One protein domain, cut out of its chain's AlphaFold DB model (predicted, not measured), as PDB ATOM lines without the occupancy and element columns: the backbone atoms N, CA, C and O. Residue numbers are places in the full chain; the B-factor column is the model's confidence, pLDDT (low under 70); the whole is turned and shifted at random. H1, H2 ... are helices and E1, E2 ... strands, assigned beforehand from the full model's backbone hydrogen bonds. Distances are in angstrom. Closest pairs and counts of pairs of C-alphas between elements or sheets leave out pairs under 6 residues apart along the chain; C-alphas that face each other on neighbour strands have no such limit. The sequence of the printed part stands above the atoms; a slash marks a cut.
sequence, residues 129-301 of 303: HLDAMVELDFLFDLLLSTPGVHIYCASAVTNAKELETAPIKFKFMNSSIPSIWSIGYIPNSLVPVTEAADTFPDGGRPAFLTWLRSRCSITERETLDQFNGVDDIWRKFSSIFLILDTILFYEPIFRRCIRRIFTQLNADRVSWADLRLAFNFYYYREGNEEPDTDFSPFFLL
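What this domain is: This is residues 129 to 301 of the 303 residues of the protein "Adenosine deaminase AGSA" of Oidium neolycopersici (UniProt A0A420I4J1). Two long helices, H7 and H8, make a V whose corner is their link; H1 lies between its arms, and H2 packs on H8 near the corner. A small two-stranded antiparallel sheet, E1 and E2, packs with E2 on residues 242 to 248 of H7, while H4 packs on E1 and on H5; the loop of residues 173 to 192 makes one end of the longest axis, E3 lies at the other, and residues 226 to 231 stick out. The printed part has 173 residues with nine named helices and three named strands, in the order H1 H2 E1 H3 E2 H4 H5 H6 H7 H8 E3 H9; the class is mostly helix. It is compact, with a radius of gyration of the C-alphas of 17.2 A, and spans 57 by 45 by 27 A.

How they stand to each other: Begin at the sheet: E1, residues 149 to 152, and E2, residues 169 to 172, are antiparallel neighbours at 147 degrees, with N 150 and O 171 2.8 A apart and N 169 and O 152 2.9 A apart, within hydrogen-bond range. A short antiparallel pairing joins residues 150 to 151 of E1 with residues 191 to 192. Look next at H7, residues 230 to 248: its closest C-alpha to E2 is that of Thr 246, 5.2 A from Phe 170. H2, residues 136 to 145, only just touches residues 247 to 248 of H7, with 3 pairs of C-alphas within 8 A; the closest are Leu 143 and Ile 247, 6.8 A. H8, residues 251 to 267, touches H7 only at the corner, and only just, with 3 pairs, the closest being the C-alphas of Leu 248 and Phe 254 at 5.2 A. H2 touches residues 253 to 257 of H8 at a shallow tilt of 33 degrees, only just short of steep, opposite ways; the closest C-alphas are Leu 142 and Ile 253, 6.3 A. H1, residues 130 to 133, touches residues 241 to 248 of H7, closest at the C-alphas of Asp 131 and Asp 245, 6.9 A. H4, residues 193 to 198, touches residues 204 to 209 of H5, residues 204 to 215, at a steep tilt of 59 degrees, opposite ways, with the C-alphas of Ala 197 and Arg 205 closest at 4.6 A. H3, residues 160 to 165, is close to H5 but not clearly touching; the C-alphas of Glu 164 and Arg 215 are closest, 7.3 A. H6, residues 220 to 224, and H9, residues 296 to 299, touch no helix. E3, residues 270 to 276, pairs with no named strand; its Leu 275 and Leu 130 of H1 have the closest C-alphas, 5.5 A. Every O i to N i+4 pair is within hydrogen-bond range in H2, H3, H4, H5 and H6, against 11 of 15 in H7 and 12 of 13 in H8; H1 and H9 are too short for such a pair.

Where its parts are: Find C-alpha 130 at (-32.569, 1.731, 95.544), where H1 begins, 5.4 A long. H2 is 14.0 A, E1 10.1 A, H3 8.9 A, E2 10.6 A, H4 8.6 A, H5 16.5 A and H6 6.2 A. H7 runs 26.8 A from C-alpha 230 at (-50.239, -2.436, 81.247). H8 is 24.1 A, E3 16.4 A, and H9, 5.5 A, ends at C-alpha 299, (-19.269, 4.409, 96.117).

The domain as a whole: The two C-alphas farthest apart are those of Ile 183 and Arg 269, 57.7 A. The printed part has no cut. The links E2 to H4 and E3 to H9 are long, with 20 and 19 residues. The mean pLDDT of the printed part is 88.2; look for values under 70 at residues 175 to 189.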
ATOM      1  N   HIS A 129     -35.095  -1.891  94.130       96.88
ATOM      2  CA  HIS A 129     -34.512  -0.785  93.379       96.88
ATOM      3  C   HIS A 129     -34.260   0.360  94.360       96.88
ATOM      4  O   HIS A 129     -35.189   0.762  95.055       96.88
ATOM      5  N   LEU A 130     -33.009   0.811  94.486       95.69
ATOM      6  CA  LEU A 130     -32.569   1.731  95.544       95.69
ATOM      7  C   LEU A 130     -33.367   3.040  95.546       95.69
ATOM      8  O   LEU A 130     -33.843   3.487  96.589       95.69
ATOM      9  N   ASP A 131     -33.512   3.626  94.366       94.50
ATOM     10  CA  ASP A 131     -34.276   4.840  94.066       94.50
ATOM     11  C   ASP A 131     -35.768   4.721  94.417       94.50
ATOM     12  O   ASP A 131     -36.394   5.702  94.816       94.50
ATOM     13  N   ALA A 132     -36.325   3.509  94.382       95.56
ATOM     14  CA  ALA A 132     -37.703   3.219  94.770       95.56
ATOM     15  C   ALA A 132     -37.904   2.981  96.281       95.56
ATOM     16  O   ALA A 132     -39.038   2.786  96.723       95.56
ATOM     17  N   MET A 133     -36.834   2.946  97.086       96.69
ATOM     18  CA  MET A 133     -36.926   2.648  98.526       96.69
ATOM     19  C   MET A 133     -37.110   3.878  99.413       96.69
ATOM     20  O   MET A 133     -37.386   3.736 100.606       96.69
ATOM     21  N   VAL A 134     -36.905   5.077  98.872       94.81
ATOM     22  CA  VAL A 134     -36.924   6.304  99.666       94.81
ATOM     23  C   VAL A 134     -38.359   6.688 100.017       94.81
ATOM     24  O   VAL A 134     -39.256   6.707  99.179       94.81
ATOM     25  N   GLU A 135     -38.573   7.031 101.282       95.81
ATOM     26  CA  GLU A 135     -39.850   7.547 101.760       95.81
ATOM     27  C   GLU A 135     -40.057   8.992 101.267       95.81
ATOM     28  O   GLU A 135     -39.211   9.857 101.495       95.81
ATOM     29  N   LEU A 136     -41.153   9.226 100.534       97.19
ATOM     30  CA  LEU A 136     -41.353  10.451  99.751       97.19
ATOM     31  C   LEU A 136     -41.473  11.718 100.600       97.19
ATOM     32  O   LEU A 136     -40.926  12.740 100.197       97.19
ATOM     33  N   ASP A 137     -42.153  11.674 101.752       97.25
ATOM     34  CA  ASP A 137     -42.307  12.877 102.581       97.25
ATOM     35  C   ASP A 137     -40.943  13.281 103.144       97.25
ATOM     36  O   ASP A 137     -40.544  14.438 103.029       97.25
ATOM     37  N   PHE A 138     -40.155  12.304 103.606       98.00
ATOM     38  CA  PHE A 138     -38.764  12.537 103.988       98.00
ATOM     39  C   PHE A 138     -37.926  13.116 102.837       98.00
ATOM     40  O   PHE A 138     -37.182  14.070 103.053       98.00
ATOM     41  N   LEU A 139     -38.033  12.578 101.616       98.44
ATOM     42  CA  LEU A 139     -37.297  13.098 100.458       98.44
ATOM     43  C   LEU A 139     -37.678  14.546 100.128       98.44
ATOM     44  O   LEU A 139     -36.800  15.349  99.821       98.44
ATOM     45  N   PHE A 140     -38.962  14.893 100.190       98.25
ATOM     46  CA  PHE A 140     -39.417  16.248  99.882       98.25
ATOM     47  C   PHE A 140     -39.068  17.246 100.988       98.25
ATOM     48  O   PHE A 140     -38.691  18.378 100.687       98.25
ATOM     49  N   ASP A 141     -39.087  16.820 102.250       98.06
ATOM     50  CA  ASP A 141     -38.565  17.619 103.358       98.06
ATOM     51  C   ASP A 141     -37.064  17.889 103.180       98.06
ATOM     52  O   ASP A 141     -36.595  19.011 103.395       98.06
ATOM     53  N   LEU A 142     -36.292  16.888 102.737       97.81
ATOM     54  CA  LEU A 142     -34.887  17.081 102.371       97.81
ATOM     55  C   LEU A 142     -34.738  18.055 101.207       97.81
ATOM     56  O   LEU A 142     -33.937  18.978 101.306       97.81
ATOM     57  N   LEU A 143     -35.511  17.876 100.139       97.69
ATOM     58  CA  LEU A 143     -35.496  18.747  98.967       97.69
ATOM     59  C   LEU A 143     -35.711  20.216  99.357       97.69
ATOM     60  O   LEU A 143     -34.922  21.068  98.966       97.69
ATOM     61  N   LEU A 144     -36.740  20.506 100.159       96.81
ATOM     62  CA  LEU A 144     -37.078  21.873 100.562       96.81
ATOM     63  C   LEU A 144     -36.133  22.456 101.619       96.81
ATOM     64  O   LEU A 144     -36.006  23.675 101.714       96.81
ATOM     65  N   SER A 145     -35.484  21.614 102.428       97.25
ATOM     66  CA  SER A 145     -34.521  22.063 103.445       97.25
ATOM     67  C   SER A 145     -33.082  22.156 102.935       97.25
ATOM     68  O   SER A 145     -32.242  22.737 103.620       97.25
ATOM     69  N   THR A 146     -32.784  21.604 101.755       96.38
ATOM     70  CA  THR A 146     -31.443  21.630 101.163       96.38
ATOM     71  C   THR A 146     -31.226  22.950 100.413       96.38
ATOM     72  O   THR A 146     -31.929  23.216  99.435       96.38
ATOM     73  N   PRO A 147     -30.258  23.791 100.825       93.06
ATOM     74  CA  PRO A 147     -29.991  25.057 100.153       93.06
ATOM     75  C   PRO A 147     -29.516  24.867  98.709       93.06
ATOM     76  O   PRO A 147     -28.854  23.883  98.384       93.06
ATOM     77  N   GLY A 148     -29.823  25.841  97.851       91.12
ATOM     78  CA  GLY A 148     -29.343  25.873  96.466       91.12
ATOM     79  C   GLY A 148     -30.049  24.902  95.519       91.12
ATOM     80  O   GLY A 148     -29.672  24.820  94.353       91.12
ATOM     81  N   VAL A 149     -31.085  24.181  95.960       94.38
ATOM     82  CA  VAL A 149     -31.871  23.332  95.057       94.38
ATOM     83  C   VAL A 149     -32.923  24.158  94.323       94.38
ATOM     84  O   VAL A 149     -33.679  24.929  94.917       94.38
ATOM     85  N   HIS A 150     -32.974  23.980  93.010       92.94
ATOM     86  CA  HIS A 150     -33.892  24.663  92.115       92.94
ATOM     87  C   HIS A 150     -34.757  23.648  91.374       92.94
ATOM     88  O   HIS A 150     -34.316  22.532  91.096       92.94
ATOM     89  N   ILE A 151     -35.979  24.050  91.039       91.88
ATOM     90  CA  ILE A 151     -36.874  23.335  90.132       91.88
ATOM     91  C   ILE A 151     -36.845  24.010  88.761       91.88
ATOM     92  O   ILE A 151     -36.754  25.235  88.652       91.88
ATOM     93  N   TYR A 152     -36.923  23.210  87.705       86.69
ATOM     94  CA  TYR A 152     -37.020  23.701  86.337       86.69
ATOM     95  C   TYR A 152     -37.837  22.746  85.465       86.69
ATOM     96  O   TYR A 152     -38.019  21.567  85.774       86.69
ATOM     97  N   CYS A 153     -38.352  23.275  84.359       85.25
ATOM     98  CA  CYS A 153     -39.114  22.533  83.367       85.25
ATOM     99  C   CYS A 153     -38.846  23.136  81.984       85.25
ATOM    100  O   CYS A 153     -38.645  24.344  81.860       85.25
ATOM    101  N   ALA A 154     -38.867  22.303  80.942       76.75
ATOM    102  CA  ALA A 154     -38.678  22.755  79.562       76.75
ATOM    103  C   ALA A 154     -39.838  23.632  79.049       76.75
ATOM    104  O   ALA A 154     -39.680  24.363  78.074       76.75
ATOM    105  N   SER A 155     -41.005  23.559  79.693       75.50
ATOM    106  CA  SER A 155     -42.200  24.325  79.345       75.50
ATOM    107  C   SER A 155     -42.859  24.913  80.587       75.50
ATOM    108  O   SER A 155     -42.708  24.390  81.695       75.50
ATOM    109  N   ALA A 156     -43.631  25.983  80.391       75.62
ATOM    110  CA  ALA A 156     -44.483  26.528  81.438       75.62
ATOM    111  C   ALA A 156     -45.501  25.473  81.908       75.62
ATOM    112  O   ALA A 156     -45.923  24.614  81.130       75.62
ATOM    113  N   VAL A 157     -45.859  25.536  83.190       81.19
ATOM    114  CA  VAL A 157     -46.838  24.646  83.819       81.19
ATOM    115  C   VAL A 157     -47.959  25.522  84.360       81.19
ATOM    116  O   VAL A 157     -47.840  26.117  85.424       81.19
ATOM    117  N   THR A 158     -49.009  25.675  83.562       79.75
ATOM    118  CA  THR A 158     -50.054  26.696  83.725       79.75
ATOM    119  C   THR A 158     -51.466  26.127  83.793       79.75
ATOM    120  O   THR A 158     -52.390  26.826  84.199       79.75
ATOM    121  N   ASN A 159     -51.660  24.867  83.403       82.81
ATOM    122  CA  ASN A 159     -52.959  24.202  83.438       82.81
ATOM    123  C   ASN A 159     -52.863  22.767  83.984       82.81
ATOM    124  O   ASN A 159     -51.779  22.208  84.148       82.81
ATOM    125  N   ALA A 160     -54.021  22.154  84.244       85.19
ATOM    126  CA  ALA A 160     -54.113  20.820  84.836       85.19
ATOM    127  C   ALA A 160     -53.406  19.724  84.013       85.19
ATOM    128  O   ALA A 160     -52.759  18.850  84.585       85.19
ATOM    129  N   LYS A 161     -53.473  19.790  82.677       87.12
ATOM    130  CA  LYS A 161     -52.821  18.810  81.794       87.12
ATOM    131  C   LYS A 161     -51.296  18.919  81.863       87.12
ATOM    132  O   LYS A 161     -50.588  17.911  81.877       87.12
ATOM    133  N   GLU A 162     -50.780  20.142  81.921       84.94
ATOM    134  CA  GLU A 162     -49.350  20.388  82.108       84.94
ATOM    135  C   GLU A 162     -48.902  19.940  83.500       84.94
ATOM    136  O   GLU A 162     -47.881  19.268  83.618       84.94
ATOM    137  N   LEU A 163     -49.691  20.204  84.546       86.31
ATOM    138  CA  LEU A 163     -49.406  19.709  85.896       86.31
ATOM    139  C   LEU A 163     -49.321  18.181  85.951       86.31
ATOM    140  O   LEU A 163     -48.545  17.654  86.743       86.31
ATOM    141  N   GLU A 164     -50.067  17.468  85.112       87.06
ATOM    142  CA  GLU A 164     -50.056  16.003  85.050       87.06
ATOM    143  C   GLU A 164     -48.844  15.435  84.291       87.06
ATOM    144  O   GLU A 164     -48.329  14.380  84.657       87.06
ATOM    145  N   THR A 165     -48.342  16.141  83.271       87.25
ATOM    146  CA  THR A 165     -47.386  15.572  82.295       87.25
ATOM    147  C   THR A 165     -46.030  16.273  82.215       87.25
ATOM    148  O   THR A 165     -45.079  15.688  81.697       87.25
ATOM    149  N   ALA A 166     -45.892  17.490  82.749       86.38
ATOM    150  CA  ALA A 166     -44.680  18.297  82.612       86.38
ATOM    151  C   ALA A 166     -43.425  17.565  83.134       86.38
ATOM    152  O   ALA A 166     -43.462  17.048  84.255       86.38
ATOM    153  N   PRO A 167     -42.317  17.525  82.370       87.31
ATOM    154  CA  PRO A 167     -41.083  16.844  82.756       87.31
ATOM    155  C   PRO A 167     -40.256  17.722  83.705       87.31
ATOM    156  O   PRO A 167     -39.184  18.214  83.346       87.31
ATOM    157  N   ILE A 168     -40.790  17.956  84.901       91.56
ATOM    158  CA  ILE A 168     -40.119  18.739  85.938       91.56
ATOM    159  C   ILE A 168     -38.846  18.038  86.404       91.56
ATOM    160  O   ILE A 168     -38.785  16.810  86.463       91.56
ATOM    161  N   LYS A 169     -37.831  18.827  86.737       93.62
ATOM    162  CA  LYS A 169     -36.537  18.346  87.212       93.62
ATOM    163  C   LYS A 169     -35.997  19.260  88.298       93.62
ATOM    164  O   LYS A 169     -36.388  20.426  88.390       93.62
ATOM    165  N   PHE A 170     -35.076  18.722  89.084       94.88
ATOM    166  CA  PHE A 170     -34.406  19.436  90.160       94.88
ATOM    167  C   PHE A 170     -32.895  19.443  89.938       94.88
ATOM    168  O   PHE A 170     -32.342  18.515  89.349       94.88
ATOM    169  N   LYS A 171     -32.232  20.525  90.350       92.88
ATOM    170  CA  LYS A 171     -30.775  20.665  90.243       92.88
ATOM    171  C   LYS A 171     -30.240  21.584  91.339       92.88
ATOM    172  O   LYS A 171     -30.892  22.563  91.701       92.88
ATOM    173  N   PHE A 172     -29.052  21.276  91.851       92.94
ATOM    174  CA  PHE A 172     -28.305  22.180  92.721       92.94
ATOM    175  C   PHE A 172     -27.594  23.278  91.914       92.94
ATOM    176  O   PHE A 172     -26.986  22.992  90.884       92.94
ATOM    177  N   MET A 173     -27.651  24.519  92.405       87.19
ATOM    178  CA  MET A 173     -26.966  25.688  91.849       87.19
ATOM    179  C   MET A 173     -26.441  26.580  92.981       87.19
ATOM    180  O   MET A 173     -27.164  26.866  93.939       87.19
ATOM    181  N   ASN A 174     -25.208  27.068  92.845       73.38
ATOM    182  CA  ASN A 174     -24.553  27.963  93.801       73.38
ATOM    183  C   ASN A 174     -25.090  29.402  93.735       73.38
ATOM    184  O   ASN A 174     -24.979  30.143  94.711       73.38
ATOM    185  N   SER A 175     -25.675  29.812  92.604       66.56
ATOM    186  CA  SER A 175     -26.160  31.181  92.387       66.56
ATOM    187  C   SER A 175     -27.589  31.229  91.855       66.56
ATOM    188  O   SER A 175     -27.915  30.591  90.855       66.56
ATOM    189  N   SER A 176     -28.421  32.050  92.495       53.28
ATOM    190  CA  SER A 176     -29.754  32.436  92.028       53.28
ATOM    191  C   SER A 176     -29.628  33.609  91.051       53.28
ATOM    192  O   SER A 176     -29.054  34.646  91.384       53.28
ATOM    193  N   ILE A 177     -30.155  33.466  89.833       51.94
ATOM    194  CA  ILE A 177     -30.282  34.602  88.908       51.94
ATOM    195  C   ILE A 177     -31.448  35.472  89.417       51.94
ATOM    196  O   ILE A 177     -32.484  34.919  89.781       51.94
ATOM    197  N   PRO A 178     -31.333  36.814  89.480       42.81
ATOM    198  CA  PRO A 178     -32.068  37.584  90.486       42.81
ATOM    199  C   PRO A 178     -33.553  37.822  90.207       42.81
ATOM    200  O   PRO A 178     -34.222  38.373  91.075       42.81
ATOM    201  N   SER A 179     -34.079  37.523  89.016       44.09
ATOM    202  CA  SER A 179     -35.488  37.791  88.699       44.09
ATOM    203  C   SER A 179     -35.861  37.338  87.288       44.09
ATOM    204  O   SER A 179     -35.143  37.642  86.331       44.09
ATOM    205  N   ILE A 180     -37.049  36.746  87.137       44.81
ATOM    206  CA  ILE A 180     -37.700  36.552  85.829       44.81
ATOM    207  C   ILE A 180     -38.109  37.882  85.160       44.81
ATOM    208  O   ILE A 180     -38.403  37.913  83.971       44.81
ATOM    209  N   TRP A 181     -38.102  38.986  85.917       39.16
ATOM    210  CA  TRP A 181     -38.439  40.345  85.473       39.16
ATOM    211  C   TRP A 181     -37.213  41.169  85.053       39.16
ATOM    212  O   TRP A 181     -37.336  42.360  84.770       39.16
ATOM    213  N   SER A 182     -36.019  40.564  85.017       45.56
ATOM    214  CA  SER A 182     -34.864  41.203  84.386       45.56
ATOM    215  C   SER A 182     -35.065  41.212  82.868       45.56
ATOM    216  O   SER A 182     -35.464  40.206  82.282       45.56
ATOM    217  N   ILE A 183     -34.737  42.335  82.228       44.16
ATOM    218  CA  ILE A 183     -34.883  42.569  80.780       44.16
ATOM    219  C   ILE A 183     -34.101  41.532  79.921       44.16
ATOM    220  O   ILE A 183     -34.285  41.482  78.710       44.16
ATOM    221  N   GLY A 184     -33.283  40.655  80.529       46.97
ATOM    222  CA  GLY A 184     -32.518  39.586  79.872       46.97
ATOM    223  C   GLY A 184     -32.849  38.136  80.279       46.97
ATOM    224  O   GLY A 184     -31.963  37.292  80.193       46.97
ATOM    225  N   TYR A 185     -34.057  37.817  80.761       46.25
ATOM    226  CA  TYR A 185     -34.432  36.448  81.175       46.25
ATOM    227  C   TYR A 185     -34.612  35.454  79.999       46.25
ATOM    228  O   TYR A 185     -35.217  35.796  78.983       46.25
ATOM    229  N   ILE A 186     -34.125  34.207  80.146       55.34
ATOM    230  CA  ILE A 186     -34.072  33.165  79.091       55.34
ATOM    231  C   ILE A 186     -34.790  31.872  79.559       55.34
ATOM    232  O   ILE A 186     -34.673  31.495  80.727       55.34
ATOM    233  N   PRO A 187     -35.523  31.150  78.686       49.09
ATOM    234  CA  PRO A 187     -36.111  29.837  78.999       49.09
ATOM    235  C   PRO A 187     -35.118  28.815  79.607       49.09
ATOM    236  O   PRO A 187     -33.940  28.827  79.264       49.09
ATOM    237  N   ASN A 188     -35.612  27.890  80.452       56.88
ATOM    238  CA  ASN A 188     -34.856  26.997  81.370       56.88
ATOM    239  C   ASN A 188     -34.273  27.662  82.621       56.88
ATOM    240  O   ASN A 188     -33.372  27.115  83.257       56.88
ATOM    241  N   SER A 189     -34.778  28.829  82.996       68.00
ATOM    242  CA  SER A 189     -34.307  29.446  84.225       68.00
ATOM    243  C   SER A 189     -34.747  28.664  85.454       68.00
ATOM    244  O   SER A 189     -35.854  28.131  85.544       68.00
ATOM    245  N   LEU A 190     -33.817  28.599  86.389       75.81
ATOM    246  CA  LEU A 190     -33.890  27.815  87.603       75.81
ATOM    247  C   LEU A 190     -34.597  28.641  88.674       75.81
ATOM    248  O   LEU A 190     -34.153  29.740  89.001       75.81
ATOM    249  N   VAL A 191     -35.691  28.112  89.219       83.19
ATOM    250  CA  VAL A 191     -36.439  28.756  90.307       83.19
ATOM    251  C   VAL A 191     -36.080  28.055  91.613       83.19
ATOM    252  O   VAL A 191     -36.137  26.822  91.645       83.19
ATOM    253  N   PRO A 192     -35.712  28.775  92.690       90.50
ATOM    254  CA  PRO A 192     -35.486  28.154  93.989       90.50
ATOM    255  C   PRO A 192     -36.683  27.284  94.379       90.50
ATOM    256  O   PRO A 192     -37.830  27.733  94.323       90.50
ATOM    257  N   VAL A 193     -36.441  26.028  94.766       92.00
ATOM    258  CA  VAL A 193     -37.539  25.070  94.985       92.00
ATOM    259  C   VAL A 193     -38.500  25.531  96.083       92.00
ATOM    260  O   VAL A 193     -39.703  25.306  95.993       92.00
ATOM    261  N   THR A 194     -37.985  26.236  97.090       92.94
ATOM    262  CA  THR A 194     -38.785  26.823  98.168       92.94
ATOM    263  C   THR A 194     -39.719  27.914  97.659       92.94
ATOM    264  O   THR A 194     -40.881  27.937  98.049       92.94
ATOM    265  N   GLU A 195     -39.246  28.776  96.755       89.75
ATOM    266  CA  GLU A 195     -40.061  29.833  96.150       89.75
ATOM    267  C   GLU A 195     -41.150  29.233  95.260       89.75
ATOM    268  O   GLU A 195     -42.322  29.585  95.393       89.75
ATOM    269  N   ALA A 196     -40.794  28.263  94.413       88.00
ATOM    270  CA  ALA A 196     -41.758  27.551  93.578       88.00
ATOM    271  C   ALA A 196     -42.825  26.816  94.407       88.00
ATOM    272  O   ALA A 196     -43.994  26.793  94.029       88.00
ATOM    273  N   ALA A 197     -42.440  26.240  95.549       92.56
ATOM    274  CA  ALA A 197     -43.379  25.604  96.462       92.56
ATOM    275  C   ALA A 197     -44.312  26.625  97.131       92.56
ATOM    276  O   ALA A 197     -45.518  26.405  97.187       92.56
ATOM    277  N   ASP A 198     -43.783  27.749  97.619       91.50
ATOM    278  CA  ASP A 198     -44.565  28.769  98.334       91.50
ATOM    279  C   ASP A 198     -45.548  29.507  97.430       91.50
ATOM    280  O   ASP A 198     -46.656  29.836  97.852       91.50
ATOM    281  N   THR A 199     -45.154  29.724  96.177       87.81
ATOM    282  CA  THR A 199     -45.958  30.405  95.152       87.81
ATOM    283  C   THR A 199     -46.853  29.463  94.350       87.81
ATOM    284  O   THR A 199     -47.525  29.904  93.417       87.81
ATOM    285  N   PHE A 200     -46.892  28.173  94.702       90.00
ATOM    286  CA  PHE A 200     -47.686  27.194  93.973       90.00
ATOM    287  C   PHE A 200     -49.187  27.555  93.993       90.00
ATOM    288  O   PHE A 200     -49.713  27.914  95.057       90.00
ATOM    289  N   PRO A 201     -49.894  27.463  92.849       84.31
ATOM    290  CA  PRO A 201     -51.297  27.860  92.757       84.31
ATOM    291  C   PRO A 201     -52.198  27.074  93.715       84.31
ATOM    292  O   PRO A 201     -51.919  25.921  94.040       84.31
ATOM    293  N   ASP A 202     -53.306  27.692  94.130       81.94
ATOM    294  CA  ASP A 202     -54.410  27.019  94.827       81.94
ATOM    295  C   ASP A 202     -54.005  26.236  96.093       81.94
ATOM    296  O   ASP A 202     -54.534  25.163  96.386       81.94
ATOM    297  N   GLY A 203     -53.076  26.789  96.883       88.00
ATOM    298  CA  GLY A 203     -52.755  26.260  98.214       88.00
ATOM    299  C   GLY A 203     -51.287  26.303  98.622       88.00
ATOM    300  O   GLY A 203     -50.966  25.777  99.687       88.00
ATOM    301  N   GLY A 204     -50.402  26.910  97.822       92.56
ATOM    302  CA  GLY A 204     -48.994  27.112  98.169       92.56
ATOM    303  C   GLY A 204     -48.267  25.802  98.473       92.56
ATOM    304  O   GLY A 204     -48.549  24.753  97.888       92.56
ATOM    305  N   ARG A 205     -47.347  25.839  99.440       95.00
ATOM    306  CA  ARG A 205     -46.445  24.715  99.743       95.00
ATOM    307  C   ARG A 205     -47.156  23.378 100.028       95.00
ATOM    308  O   ARG A 205     -46.714  22.364  99.487       95.00
ATOM    309  N   PRO A 206     -48.249  23.309 100.814       97.19
ATOM    310  CA  PRO A 206     -49.000  22.061 100.986       97.19
ATOM    311  C   PRO A 206     -49.568  21.480  99.681       97.19
ATOM    312  O   PRO A 206     -49.513  20.264  99.465       97.19
ATOM    313  N   ALA A 207     -50.093  22.336  98.798       95.38
ATOM    314  CA  ALA A 207     -50.604  21.914  97.496       95.38
ATOM    315  C   ALA A 207     -49.464  21.446  96.578       95.38
ATOM    316  O   ALA A 207     -49.590  20.394  95.950       95.38
ATOM    317  N   PHE A 208     -48.322  22.143  96.594       95.31
ATOM    318  CA  PHE A 208     -47.108  21.729  95.886       95.31
ATOM    319  C   PHE A 208     -46.646  20.331  96.305       95.31
ATOM    320  O   PHE A 208     -46.416  19.485  95.448       95.31
ATOM    321  N   LEU A 209     -46.548  20.055  97.610       96.88
ATOM    322  CA  LEU A 209     -46.123  18.744  98.119       96.88
ATOM    323  C   LEU A 209     -47.107  17.633  97.739       96.88
ATOM    324  O   LEU A 209     -46.692  16.542  97.347       96.88
ATOM    325  N   THR A 210     -48.410  17.916  97.795       96.38
ATOM    326  CA  THR A 210     -49.456  16.972  97.373       96.38
ATOM    327  C   THR A 210     -49.342  16.651  95.881       96.38
ATOM    328  O   THR A 210     -49.414  15.487  95.482       96.38
ATOM    329  N   TRP A 211     -49.119  17.674  95.054       95.56
ATOM    330  CA  TRP A 211     -48.899  17.523  93.620       95.56
ATOM    331  C   TRP A 211     -47.594  16.780  93.312       95.56
ATOM    332  O   TRP A 211     -47.603  15.806  92.566       95.56
ATOM    333  N   LEU A 212     -46.474  17.155  93.927       96.19
ATOM    334  CA  LEU A 212     -45.193  16.486  93.708       96.19
ATOM    335  C   LEU A 212     -45.259  15.008  94.122       96.19
ATOM    336  O   LEU A 212     -44.754  14.139  93.409       96.19
ATOM    337  N   ARG A 213     -45.967  14.698  95.216       96.75
ATOM    338  CA  ARG A 213     -46.245  13.320  95.634       96.75
ATOM    339  C   ARG A 213     -47.033  12.551  94.582       96.75
ATOM    340  O   ARG A 213     -46.689  11.402  94.308       96.75
ATOM    341  N   SER A 214     -48.057  13.152  93.976       95.44
ATOM    342  CA  SER A 214     -48.819  12.489  92.910       95.44
ATOM    343  C   SER A 214     -47.968  12.258  91.659       95.44
ATOM    344  O   SER A 214     -48.133  11.244  90.985       95.44
ATOM    345  N   ARG A 215     -46.999  13.138  91.373       95.31
ATOM    346  CA  ARG A 215     -46.027  12.969  90.281       95.31
ATOM    347  C   ARG A 215     -44.961  11.910  90.565       95.31
ATOM    348  O   ARG A 215     -44.474  11.303  89.617       95.31
ATOM    349  N   CYS A 216     -44.657  11.646  91.834       96.56
ATOM    350  CA  CYS A 216     -43.619  10.702  92.258       96.56
ATOM    351  C   CYS A 216     -44.161   9.395  92.869       96.56
ATOM    352  O   CYS A 216     -43.439   8.689  93.569       96.56
ATOM    353  N   SER A 217     -45.436   9.066  92.652       95.31
ATOM    354  CA  SER A 217     -46.033   7.807  93.106       95.31
ATOM    355  C   SER A 217     -47.108   7.318  92.141       95.31
ATOM    356  O   SER A 217     -47.633   8.090  91.340       95.31
ATOM    357  N   ILE A 218     -47.438   6.029  92.219       94.12
ATOM    358  CA  ILE A 218     -48.676   5.504  91.640       94.12
ATOM    359  C   ILE A 218     -49.791   5.802  92.645       94.12
ATOM    360  O   ILE A 218     -49.794   5.284  93.764       94.12
ATOM    361  N   THR A 219     -50.717   6.669  92.260       92.25
ATOM    362  CA  THR A 219     -51.859   7.074  93.074       92.25
ATOM    363  C   THR A 219     -52.959   6.019  93.048       92.25
ATOM    364  O   THR A 219     -53.009   5.127  92.196       92.25
ATOM    365  N   GLU A 220     -53.902   6.139  93.982       88.50
ATOM    366  CA  GLU A 220     -55.076   5.269  94.012       88.50
ATOM    367  C   GLU A 220     -55.894   5.366  92.717       88.50
ATOM    368  O   GLU A 220     -56.325   4.335  92.209       88.50
ATOM    369  N   ARG A 221     -56.022   6.567  92.133       87.94
ATOM    370  CA  ARG A 221     -56.710   6.771  90.852       87.94
ATOM    371  C   ARG A 221     -56.095   5.915  89.744       87.94
ATOM    372  O   ARG A 221     -56.821   5.184  89.083       87.94
ATOM    373  N   GLU A 222     -54.775   5.970  89.579       89.88
ATOM    374  CA  GLU A 222     -54.069   5.190  88.548       89.88
ATOM    375  C   GLU A 222     -54.119   3.684  88.833       89.88
ATOM    376  O   GLU A 222     -54.118   2.878  87.911       89.88
ATOM    377  N   THR A 223     -54.222   3.287  90.104       86.50
ATOM    378  CA  THR A 223     -54.366   1.869  90.470       86.50
ATOM    379  C   THR A 223     -55.772   1.325  90.166       86.50
ATOM    380  O   THR A 223     -55.946   0.119  89.974       86.50
ATOM    381  N   LEU A 224     -56.786   2.195  90.144       86.06
ATOM    382  CA  LEU A 224     -58.179   1.831  89.870       86.06
ATOM    383  C   LEU A 224     -58.536   1.869  88.383       86.06
ATOM    384  O   LEU A 224     -59.505   1.223  87.985       86.06
ATOM    385  N   ASP A 225     -57.756   2.565  87.559       85.62
ATOM    386  CA  ASP A 225     -57.996   2.679  86.120       85.62
ATOM    387  C   ASP A 225     -57.450   1.470  85.337       85.62
ATOM    388  O   ASP A 225     -56.528   1.551  84.526       85.62
ATOM    389  N   GLN A 226     -58.012   0.292  85.620       78.69
ATOM    390  CA  GLN A 226     -57.530  -0.988  85.086       78.69
ATOM    391  C   GLN A 226     -57.758  -1.154  83.573       78.69
ATOM    392  O   GLN A 226     -57.197  -2.069  82.966       78.69
ATOM    393  N   PHE A 227     -58.572  -0.293  82.954       84.88
ATOM    394  CA  PHE A 227     -58.942  -0.402  81.541       84.88
ATOM    395  C   PHE A 227     -57.886   0.171  80.587       84.88
ATOM    396  O   PHE A 227     -57.883  -0.201  79.414       84.88
ATOM    397  N   ASN A 228     -56.958   1.006  81.070       85.06
ATOM    398  CA  ASN A 228     -55.913   1.614  80.231       85.06
ATOM    399  C   ASN A 228     -54.796   0.634  79.831       85.06
ATOM    400  O   ASN A 228     -53.975   0.936  78.964       85.06
ATOM    401  N   GLY A 229     -54.772  -0.559  80.434       88.25
ATOM    402  CA  GLY A 229     -53.801  -1.605  80.133       88.25
ATOM    403  C   GLY A 229     -52.429  -1.391  80.780       88.25
ATOM    404  O   GLY A 229     -52.166  -0.419  81.488       88.25
ATOM    405  N   VAL A 230     -51.535  -2.358  80.555       91.88
ATOM    406  CA  VAL A 230     -50.239  -2.436  81.247       91.88
ATOM    407  C   VAL A 230     -49.263  -1.328  80.822       91.88
ATOM    408  O   VAL A 230     -48.467  -0.859  81.632       91.88
ATOM    409  N   ASP A 231     -49.344  -0.867  79.575       93.06
ATOM    410  CA  ASP A 231     -48.432   0.152  79.044       93.06
ATOM    411  C   ASP A 231     -48.653   1.523  79.691       93.06
ATOM    412  O   ASP A 231     -47.705   2.289  79.878       93.06
ATOM    413  N   ASP A 232     -49.897   1.835  80.057       92.00
ATOM    414  CA  ASP A 232     -50.240   3.109  80.680       92.00
ATOM    415  C   ASP A 232     -49.641   3.221  82.086       92.00
ATOM    416  O   ASP A 232     -48.948   4.194  82.405       92.00
ATOM    417  N   ILE A 233     -49.782   2.162  82.893       92.81
ATOM    418  CA  ILE A 233     -49.184   2.123  84.228       92.81
ATOM    419  C   ILE A 233     -47.652   2.078  84.172       92.81
ATOM    420  O   ILE A 233     -47.002   2.703  85.008       92.81
ATOM    421  N   TRP A 234     -47.048   1.431  83.167       94.31
ATOM    422  CA  TRP A 234     -45.593   1.480  82.963       94.31
ATOM    423  C   TRP A 234     -45.098   2.870  82.577       94.31
ATOM    424  O   TRP A 234     -44.035   3.287  83.045       94.31
ATOM    425  N   ARG A 235     -45.858   3.613  81.766       93.94
ATOM    426  CA  ARG A 235     -45.540   5.009  81.444       93.94
ATOM    427  C   ARG A 235     -45.577   5.868  82.703       93.94
ATOM    428  O   ARG A 235     -44.629   6.616  82.950       93.94
ATOM    429  N   LYS A 236     -46.614   5.706  83.531       93.88
ATOM    430  CA  LYS A 236     -46.702   6.365  84.839       93.88
ATOM    431  C   LYS A 236     -45.520   5.988  85.729       93.88
ATOM    432  O   LYS A 236     -44.823   6.881  86.204       93.88
ATOM    433  N   PHE A 237     -45.258   4.696  85.904       94.81
ATOM    434  CA  PHE A 237     -44.166   4.182  86.729       94.81
ATOM    435  C   PHE A 237     -42.810   4.744  86.293       94.81
ATOM    436  O   PHE A 237     -42.076   5.280  87.110       94.81
ATOM    437  N   SER A 238     -42.514   4.719  84.994       94.69
ATOM    438  CA  SER A 238     -41.255   5.246  84.457       94.69
ATOM    439  C   SER A 238     -41.127   6.759  84.664       94.69
ATOM    440  O   SER A 238     -40.045   7.252  84.971       94.69
ATOM    441  N   SER A 239     -42.232   7.506  84.542       94.50
ATOM    442  CA  SER A 239     -42.229   8.964  84.721       94.50
ATOM    443  C   SER A 239     -41.878   9.415  86.142       94.50
ATOM    444  O   SER A 239     -41.356  10.514  86.311       94.50
ATOM    445  N   ILE A 240     -42.117   8.559  87.143       96.00
ATOM    446  CA  ILE A 240     -41.778   8.824  88.547       96.00
ATOM    447  C   ILE A 240     -40.262   8.967  88.703       96.00
ATOM    448  O   ILE A 240     -39.792   9.962  89.254       96.00
ATOM    449  N   PHE A 241     -39.493   8.010  88.175       95.25
ATOM    450  CA  PHE A 241     -38.032   7.984  88.332       95.25
ATOM    451  C   PHE A 241     -37.339   9.107  87.562       95.25
ATOM    452  O   PHE A 241     -36.376   9.682  88.057       95.25
ATOM    453  N   LEU A 242     -37.908   9.542  86.431       94.06
ATOM    454  CA  LEU A 242     -37.421  10.726  85.708       94.06
ATOM    455  C   LEU A 242     -37.417  12.004  86.561       94.06
ATOM    456  O   LEU A 242     -36.659  12.926  86.256       94.06
ATOM    457  N   ILE A 243     -38.263  12.069  87.593       95.69
ATOM    458  CA  ILE A 243     -38.325  13.180  88.544       95.69
ATOM    459  C   ILE A 243     -37.491  12.847  89.784       95.69
ATOM    460  O   ILE A 243     -36.615  13.631  90.153       95.69
ATOM    461  N   LEU A 244     -37.739  11.690  90.411       96.00
ATOM    462  CA  LEU A 244     -37.099  11.294  91.669       96.00
ATOM    463  C   LEU A 244     -35.577  11.275  91.578       96.00
ATOM    464  O   LEU A 244     -34.922  11.806  92.474       96.00
ATOM    465  N   ASP A 245     -35.016  10.752  90.491       96.12
ATOM    466  CA  ASP A 245     -33.565  10.631  90.333       96.12
ATOM    467  C   ASP A 245     -32.886  12.008  90.314       96.12
ATOM    468  O   ASP A 245     -31.779  12.169  90.829       96.12
ATOM    469  N   THR A 246     -33.576  13.037  89.807       96.38
ATOM    470  CA  THR A 246     -33.057  14.418  89.793       96.38
ATOM    471  C   THR A 246     -33.025  15.070  91.176       96.38
ATOM    472  O   THR A 246     -32.289  16.032  91.384       96.38
ATOM    473  N   ILE A 247     -33.790  14.543  92.135       97.25
ATOM    474  CA  ILE A 247     -33.758  14.967  93.540       97.25
ATOM    475  C   ILE A 247     -32.746  14.113  94.308       97.25
ATOM    476  O   ILE A 247     -31.903  14.625  95.043       97.25
ATOM    477  N   LEU A 248     -32.861  12.793  94.155       97.00
ATOM    478  CA  LEU A 248     -32.200  11.812  95.000       97.00
ATOM    479  C   LEU A 248     -30.681  11.826  94.839       97.00
ATOM    480  O   LEU A 248     -29.982  11.696  95.840       97.00
ATOM    481  N   PHE A 249     -30.163  11.989  93.618       95.94
ATOM    482  CA  PHE A 249     -28.733  11.837  93.322       95.94
ATOM    483  C   PHE A 249     -27.906  13.124  93.459       95.94
ATOM    484  O   PHE A 249     -26.802  13.219  92.924       95.94
ATOM    485  N   TYR A 250     -28.394  14.087  94.245       95.94
ATOM    486  CA  TYR A 250     -27.555  15.134  94.827       95.94
ATOM    487  C   TYR A 250     -26.980  14.653  96.166       95.94
ATOM    488  O   TYR A 250     -27.729  14.269  97.065       95.94
ATOM    489  N   GLU A 251     -25.655  14.661  96.316       95.12
ATOM    490  CA  GLU A 251     -24.926  14.004  97.409       95.12
ATOM    491  C   GLU A 251     -25.490  14.274  98.823       95.12
ATOM    492  O   GLU A 251     -25.697  13.297  99.559       95.12
ATOM    493  N   PRO A 252     -25.783  15.527  99.236       95.06
ATOM    494  CA  PRO A 252     -26.344  15.803 100.562       95.06
ATOM    495  C   PRO A 252     -27.698  15.130 100.813       95.06
ATOM    496  O   PRO A 252     -27.964  14.669 101.929       95.06
ATOM    497  N   ILE A 253     -28.543  15.039  99.781       96.88
ATOM    498  CA  ILE A 253     -29.845  14.365  99.841       96.88
ATOM    499  C   ILE A 253     -29.620  12.852  99.833       96.88
ATOM    500  O   ILE A 253     -30.053  12.164 100.763       96.88
ATOM    501  N   PHE A 254     -28.863  12.351  98.852       95.88
ATOM    502  CA  PHE A 254     -28.554  10.935  98.674       95.88
ATOM    503  C   PHE A 254     -28.057  10.290  99.970       95.88
ATOM    504  O   PHE A 254     -28.614   9.300 100.447       95.88
ATOM    505  N   ARG A 255     -27.054  10.905 100.610       95.62
ATOM    506  CA  ARG A 255     -26.454  10.407 101.855       95.62
ATOM    507  C   ARG A 255     -27.479  10.253 102.972       95.62
ATOM    508  O   ARG A 255     -27.459   9.261 103.705       95.62
ATOM    509  N   ARG A 256     -28.389  11.218 103.120       96.75
ATOM    510  CA  ARG A 256     -29.441  11.178 104.146       96.75
ATOM    511  C   ARG A 256     -30.511  10.137 103.811       96.75
ATOM    512  O   ARG A 256     -30.969   9.446 104.722       96.75
ATOM    513  N   CYS A 257     -30.855   9.969 102.537       96.88
ATOM    514  CA  CYS A 257     -31.776   8.934 102.067       96.88
ATOM    515  C   CYS A 257     -31.235   7.519 102.299       96.88
ATOM    516  O   CYS A 257     -31.958   6.684 102.834       96.88
ATOM    517  N   ILE A 258     -29.957   7.257 102.010       95.75
ATOM    518  CA  ILE A 258     -29.341   5.945 102.267       95.75
ATOM    519  C   ILE A 258     -29.377   5.589 103.760       95.75
ATOM    520  O   ILE A 258     -29.802   4.491 104.128       95.75
ATOM    521  N   ARG A 259     -29.023   6.533 104.646       95.88
ATOM    522  CA  ARG A 259     -29.157   6.345 106.104       95.88
ATOM    523  C   ARG A 259     -30.594   6.011 106.501       95.88
ATOM    524  O   ARG A 259     -30.820   5.125 107.329       95.88
ATOM    525  N   ARG A 260     -31.569   6.720 105.923       97.06
ATOM    526  CA  ARG A 260     -32.996   6.516 106.192       97.06
ATOM    527  C   ARG A 260     -33.459   5.128 105.748       97.06
ATOM    528  O   ARG A 260     -34.100   4.455 106.553       97.06
ATOM    529  N   ILE A 261     -33.076   4.685 104.548       97.19
ATOM    530  CA  ILE A 261     -33.387   3.351 104.013       97.19
ATOM    531  C   ILE A 261     -32.873   2.265 104.962       97.19
ATOM    532  O   ILE A 261     -33.654   1.431 105.419       97.19
ATOM    533  N   PHE A 262     -31.590   2.295 105.337       96.44
ATOM    534  CA  PHE A 262     -31.035   1.273 106.232       96.44
ATOM    535  C   PHE A 262     -31.637   1.323 107.640       96.44
ATOM    536  O   PHE A 262     -31.879   0.279 108.244       96.44
ATOM    537  N   THR A 263     -31.965   2.518 108.142       96.88
ATOM    538  CA  THR A 263     -32.694   2.664 109.412       96.88
ATOM    539  C   THR A 263     -34.072   2.001 109.340       96.88
ATOM    540  O   THR A 263     -34.468   1.308 110.275       96.88
ATOM    541  N   GLN A 264     -34.801   2.181 108.235       97.19
ATOM    542  CA  GLN A 264     -36.123   1.584 108.031       97.19
ATOM    543  C   GLN A 264     -36.054   0.067 107.847       97.19
ATOM    544  O   GLN A 264     -36.866  -0.644 108.436       97.19
ATOM    545  N   LEU A 265     -35.068  -0.433 107.099       97.50
ATOM    546  CA  LEU A 265     -34.822  -1.866 106.944       97.50
ATOM    547  C   LEU A 265     -34.523  -2.532 108.286       97.50
ATOM    548  O   LEU A 265     -35.158  -3.526 108.635       97.50
ATOM    549  N   ASN A 266     -33.637  -1.934 109.083       96.88
ATOM    550  CA  ASN A 266     -33.334  -2.435 110.416       96.88
ATOM    551  C   ASN A 266     -34.566  -2.385 111.339       96.88
ATOM    552  O   ASN A 266     -34.856  -3.352 112.043       96.88
ATOM    553  N   ALA A 267     -35.348  -1.298 111.297       96.94
ATOM    554  CA  ALA A 267     -36.604  -1.189 112.042       96.94
ATOM    555  C   ALA A 267     -37.656  -2.225 111.599       96.94
ATOM    556  O   ALA A 267     -38.504  -2.626 112.396       96.94
ATOM    557  N   ASP A 268     -37.595  -2.683 110.346       97.50
ATOM    558  CA  ASP A 268     -38.392  -3.792 109.823       97.50
ATOM    559  C   ASP A 268     -37.719  -5.165 109.996       97.50
ATOM    560  O   ASP A 268     -38.190  -6.160 109.455       97.50
ATOM    561  N   ARG A 269     -36.640  -5.258 110.781       97.88
ATOM    562  CA  ARG A 269     -35.894  -6.500 111.057       97.88
ATOM    563  C   ARG A 269     -35.371  -7.202 109.798       97.88
ATOM    564  O   ARG A 269     -35.372  -8.434 109.712       97.88
ATOM    565  N   VAL A 270     -34.928  -6.411 108.828       98.25
ATOM    566  CA  VAL A 270     -34.122  -6.847 107.687       98.25
ATOM    567  C   VAL A 270     -32.663  -6.536 108.005       98.25
ATOM    568  O   VAL A 270     -32.317  -5.398 108.310       98.25
ATOM    569  N   SER A 271     -31.813  -7.558 107.960       96.75
ATOM    570  CA  SER A 271     -30.401  -7.476 108.359       96.75
ATOM    571  C   SER A 271     -29.440  -7.391 107.174       96.75
ATOM    572  O   SER A 271     -28.265  -7.104 107.370       96.75
ATOM    573  N   TRP A 272     -29.924  -7.644 105.956       97.44
ATOM    574  CA  TRP A 272     -29.137  -7.592 104.724       97.44
ATOM    575  C   TRP A 272     -29.987  -7.074 103.560       97.44
ATOM    576  O   TRP A 272     -31.181  -7.370 103.503       97.44
ATOM    577  N   ALA A 273     -29.395  -6.335 102.623       97.06
ATOM    578  CA  ALA A 273     -30.093  -5.882 101.423       97.06
ATOM    579  C   ALA A 273     -29.180  -5.865 100.191       97.06
ATOM    580  O   ALA A 273     -28.113  -5.256 100.225       97.06
ATOM    581  N   ASP A 274     -29.661  -6.462  99.099       96.81
ATOM    582  CA  ASP A 274     -29.078  -6.354  97.761       96.81
ATOM    583  C   ASP A 274     -29.890  -5.329  96.965       96.81
ATOM    584  O   ASP A 274     -31.035  -5.573  96.565       96.81
ATOM    585  N   LEU A 275     -29.295  -4.154  96.759       95.19
ATOM    586  CA  LEU A 275     -29.946  -3.026  96.105       95.19
ATOM    587  C   LEU A 275     -29.517  -2.935  94.643       95.19
ATOM    588  O   LEU A 275     -28.330  -2.908  94.321       95.19
ATOM    589  N   ARG A 276     -30.502  -2.869  93.754       95.94
ATOM    590  CA  ARG A 276     -30.320  -2.662  92.320       95.94
ATOM    591  C   ARG A 276     -30.391  -1.180  92.016       95.94
ATOM    592  O   ARG A 276     -31.214  -0.463  92.580       95.94
ATOM    593  N   LEU A 277     -29.564  -0.751  91.076       93.00
ATOM    594  CA  LEU A 277     -29.597   0.603  90.566       93.00
ATOM    595  C   LEU A 277     -29.224   0.596  89.085       93.00
ATOM    596  O   LEU A 277     -28.235  -0.025  88.692       93.00
ATOM    597  N   ALA A 278     -30.037   1.257  88.264       90.88
ATOM    598  CA  ALA A 278     -29.714   1.497  86.866       90.88
ATOM    599  C   ALA A 278     -28.958   2.824  86.775       90.88
ATOM    600  O   ALA A 278     -29.489   3.861  87.153       90.88
ATOM    601  N   PHE A 279     -27.727   2.808  86.265       89.25
ATOM    602  CA  PHE A 279     -26.863   3.992  86.165       89.25
ATOM    603  C   PHE A 279     -27.257   4.906  84.990       89.25
ATOM    604  O   PHE A 279     -26.431   5.248  84.150       89.25
ATOM    605  N   ASN A 280     -28.540   5.269  84.906       88.44
ATOM    606  CA  ASN A 280     -29.102   6.190  83.916       88.44
ATOM    607  C   ASN A 280     -29.534   7.514  84.573       88.44
ATOM    608  O   ASN A 280     -30.614   8.040  84.315       88.44
ATOM    609  N   PHE A 281     -28.689   8.025  85.465       91.19
ATOM    610  CA  PHE A 281     -28.882   9.275  86.187       91.19
ATOM    611  C   PHE A 281     -27.554  10.024  86.280       91.19
ATOM    612  O   PHE A 281     -26.481   9.472  86.036       91.19
ATOM    613  N   TYR A 282     -27.640  11.291  86.664       93.06
ATOM    614  CA  TYR A 282     -26.485  12.124  86.948       93.06
ATOM    615  C   TYR A 282     -26.297  12.240  88.458       93.06
ATOM    616  O   TYR A 282     -27.251  12.548  89.170       93.06
ATOM    617  N   TYR A 283     -25.080  11.993  88.933       94.25
ATOM    618  CA  TYR A 283     -24.713  12.183  90.332       94.25
ATOM    619  C   TYR A 283     -24.010  13.526  90.505       94.25
ATOM    620  O   TYR A 283     -23.085  13.835  89.758       94.25
ATOM    621  N   TYR A 284     -24.439  14.313  91.486       94.06
ATOM    622  CA  TYR A 284     -23.892  15.640  91.758       94.06
ATOM    623  C   TYR A 284     -23.325  15.672  93.171       94.06
ATOM    624  O   TYR A 284     -24.049  15.413  94.136       94.06
ATOM    625  N   ARG A 285     -22.044  16.016  93.309       93.06
ATOM    626  CA  ARG A 285     -21.422  16.233  94.620       93.06
ATOM    627  C   ARG A 285     -21.915  17.509  95.272       93.06
ATOM    628  O   ARG A 285     -22.326  18.449  94.596       93.06
ATOM    629  N   GLU A 286     -21.807  17.559  96.595       92.75
ATOM    630  CA  GLU A 286     -22.144  18.756  97.364       92.75
ATOM    631  C   GLU A 286     -21.427  19.990  96.792       92.75
ATOM    632  O   GLU A 286     -20.219  19.964  96.549       92.75
ATOM    633  N   GLY A 287     -22.183  21.059  96.522       91.06
ATOM    634  CA  GLY A 287     -21.634  22.307  95.985       91.06
ATOM    635  C   GLY A 287     -21.276  22.293  94.491       91.06
ATOM    636  O   GLY A 287     -20.846  23.326  93.977       91.06
ATOM    637  N   ASN A 288     -21.448  21.172  93.781       90.75
ATOM    638  CA  ASN A 288     -21.093  21.050  92.367       90.75
ATOM    639  C   ASN A 288     -22.335  21.124  91.472       90.75
ATOM    640  O   ASN A 288     -23.306  20.394  91.663       90.75
ATOM    641  N   GLU A 289     -22.287  22.004  90.473       90.94
ATOM    642  CA  GLU A 289     -23.371  22.177  89.498       90.94
ATOM    643  C   GLU A 289     -23.255  21.206  88.321       90.94
ATOM    644  O   GLU A 289     -24.250  20.895  87.671       90.94
ATOM    645  N   GLU A 290     -22.053  20.717  88.035       91.81
ATOM    646  CA  GLU A 290     -21.826  19.728  86.989       91.81
ATOM    647  C   GLU A 290     -21.846  18.318  87.578       91.81
ATOM    648  O   GLU A 290     -21.399  18.118  88.715       91.81
ATOM    649  N   PRO A 291     -22.388  17.340  86.836       92.12
ATOM    650  CA  PRO A 291     -22.411  15.971  87.304       92.12
ATOM    651  C   PRO A 291     -20.999  15.396  87.335       92.12
ATOM    652  O   PRO A 291     -20.137  15.760  86.530       92.12
ATOM    653  N   ASP A 292     -20.769  14.460  88.246       90.00
ATOM    654  CA  ASP A 292     -19.513  13.733  88.274       90.00
ATOM    655  C   ASP A 292     -19.306  12.956  86.971       90.00
ATOM    656  O   ASP A 292     -20.220  12.341  86.417       90.00
ATOM    657  N   THR A 293     -18.064  12.976  86.492       87.31
ATOM    658  CA  THR A 293     -17.651  12.287  85.264       87.31
ATOM    659  C   THR A 293     -17.538  10.778  85.448       87.31
ATOM    660  O   THR A 293     -17.573  10.033  84.472       87.31
ATOM    661  N   ASP A 294     -17.387  10.327  86.695       83.62
ATOM    662  CA  ASP A 294     -17.367   8.925  87.076       83.62
ATOM    663  C   ASP A 294     -18.112   8.714  88.404       83.62
ATOM    664  O   ASP A 294     -18.200   9.602  89.247       83.62
ATOM    665  N   PHE A 295     -18.678   7.523  88.601       86.88
ATOM    666  CA  PHE A 295     -19.431   7.193  89.815       86.88
ATOM    667  C   PHE A 295     -18.523   6.845  91.010       86.88
ATOM    668  O   PHE A 295     -19.006   6.307  92.003       86.88
ATOM    669  N   SER A 296     -17.212   7.105  90.972       86.00
ATOM    670  CA  SER A 296     -16.328   6.730  92.089       86.00
ATOM    671  C   SER A 296     -16.736   7.407  93.405       86.00
ATOM    672  O   SER A 296     -16.819   6.711  94.421       86.00
ATOM    673  N   PRO A 297     -17.067   8.717  93.431       82.38
ATOM    674  CA  PRO A 297     -17.501   9.383  94.660       82.38
ATOM    675  C   PRO A 297     -18.789   8.795  95.247       82.38
ATOM    676  O   PRO A 297     -18.916   8.702  96.467       82.38
ATOM    677  N   PHE A 298     -19.696   8.312  94.392       85.69
ATOM    678  CA  PHE A 298     -20.934   7.644  94.799       85.69
ATOM    679  C   PHE A 298     -20.665   6.403  95.671       85.69
ATOM    680  O   PHE A 298     -21.349   6.193  96.672       85.69
ATOM    681  N   PHE A 299     -19.636   5.610  95.348       85.12
ATOM    682  CA  PHE A 299     -19.269   4.409  96.117       85.12
ATOM    683  C   PHE A 299     -18.385   4.689  97.338       85.12
ATOM    684  O   PHE A 299     -18.307   3.862  98.245       85.12
ATOM    685  N   LEU A 300     -17.723   5.846  97.379       83.81
ATOM    686  CA  LEU A 300     -16.870   6.268  98.496       83.81
ATOM    687  C   LEU A 300     -17.627   7.096  99.545       83.81
ATOM    688  O   LEU A 300     -17.025   7.623 100.487       83.81
ATOM    689  N   LEU A 301     -18.947   7.214  99.389       76.75
ATOM    690  CA  LEU A 301     -19.807   7.969 100.278       76.75
ATOM    691  C   LEU A 301     -19.698   7.447 101.719       76.75
ATOM    692  O   LEU A 301     -20.045   6.307 102.028       76.75
TER     693      LEU A 301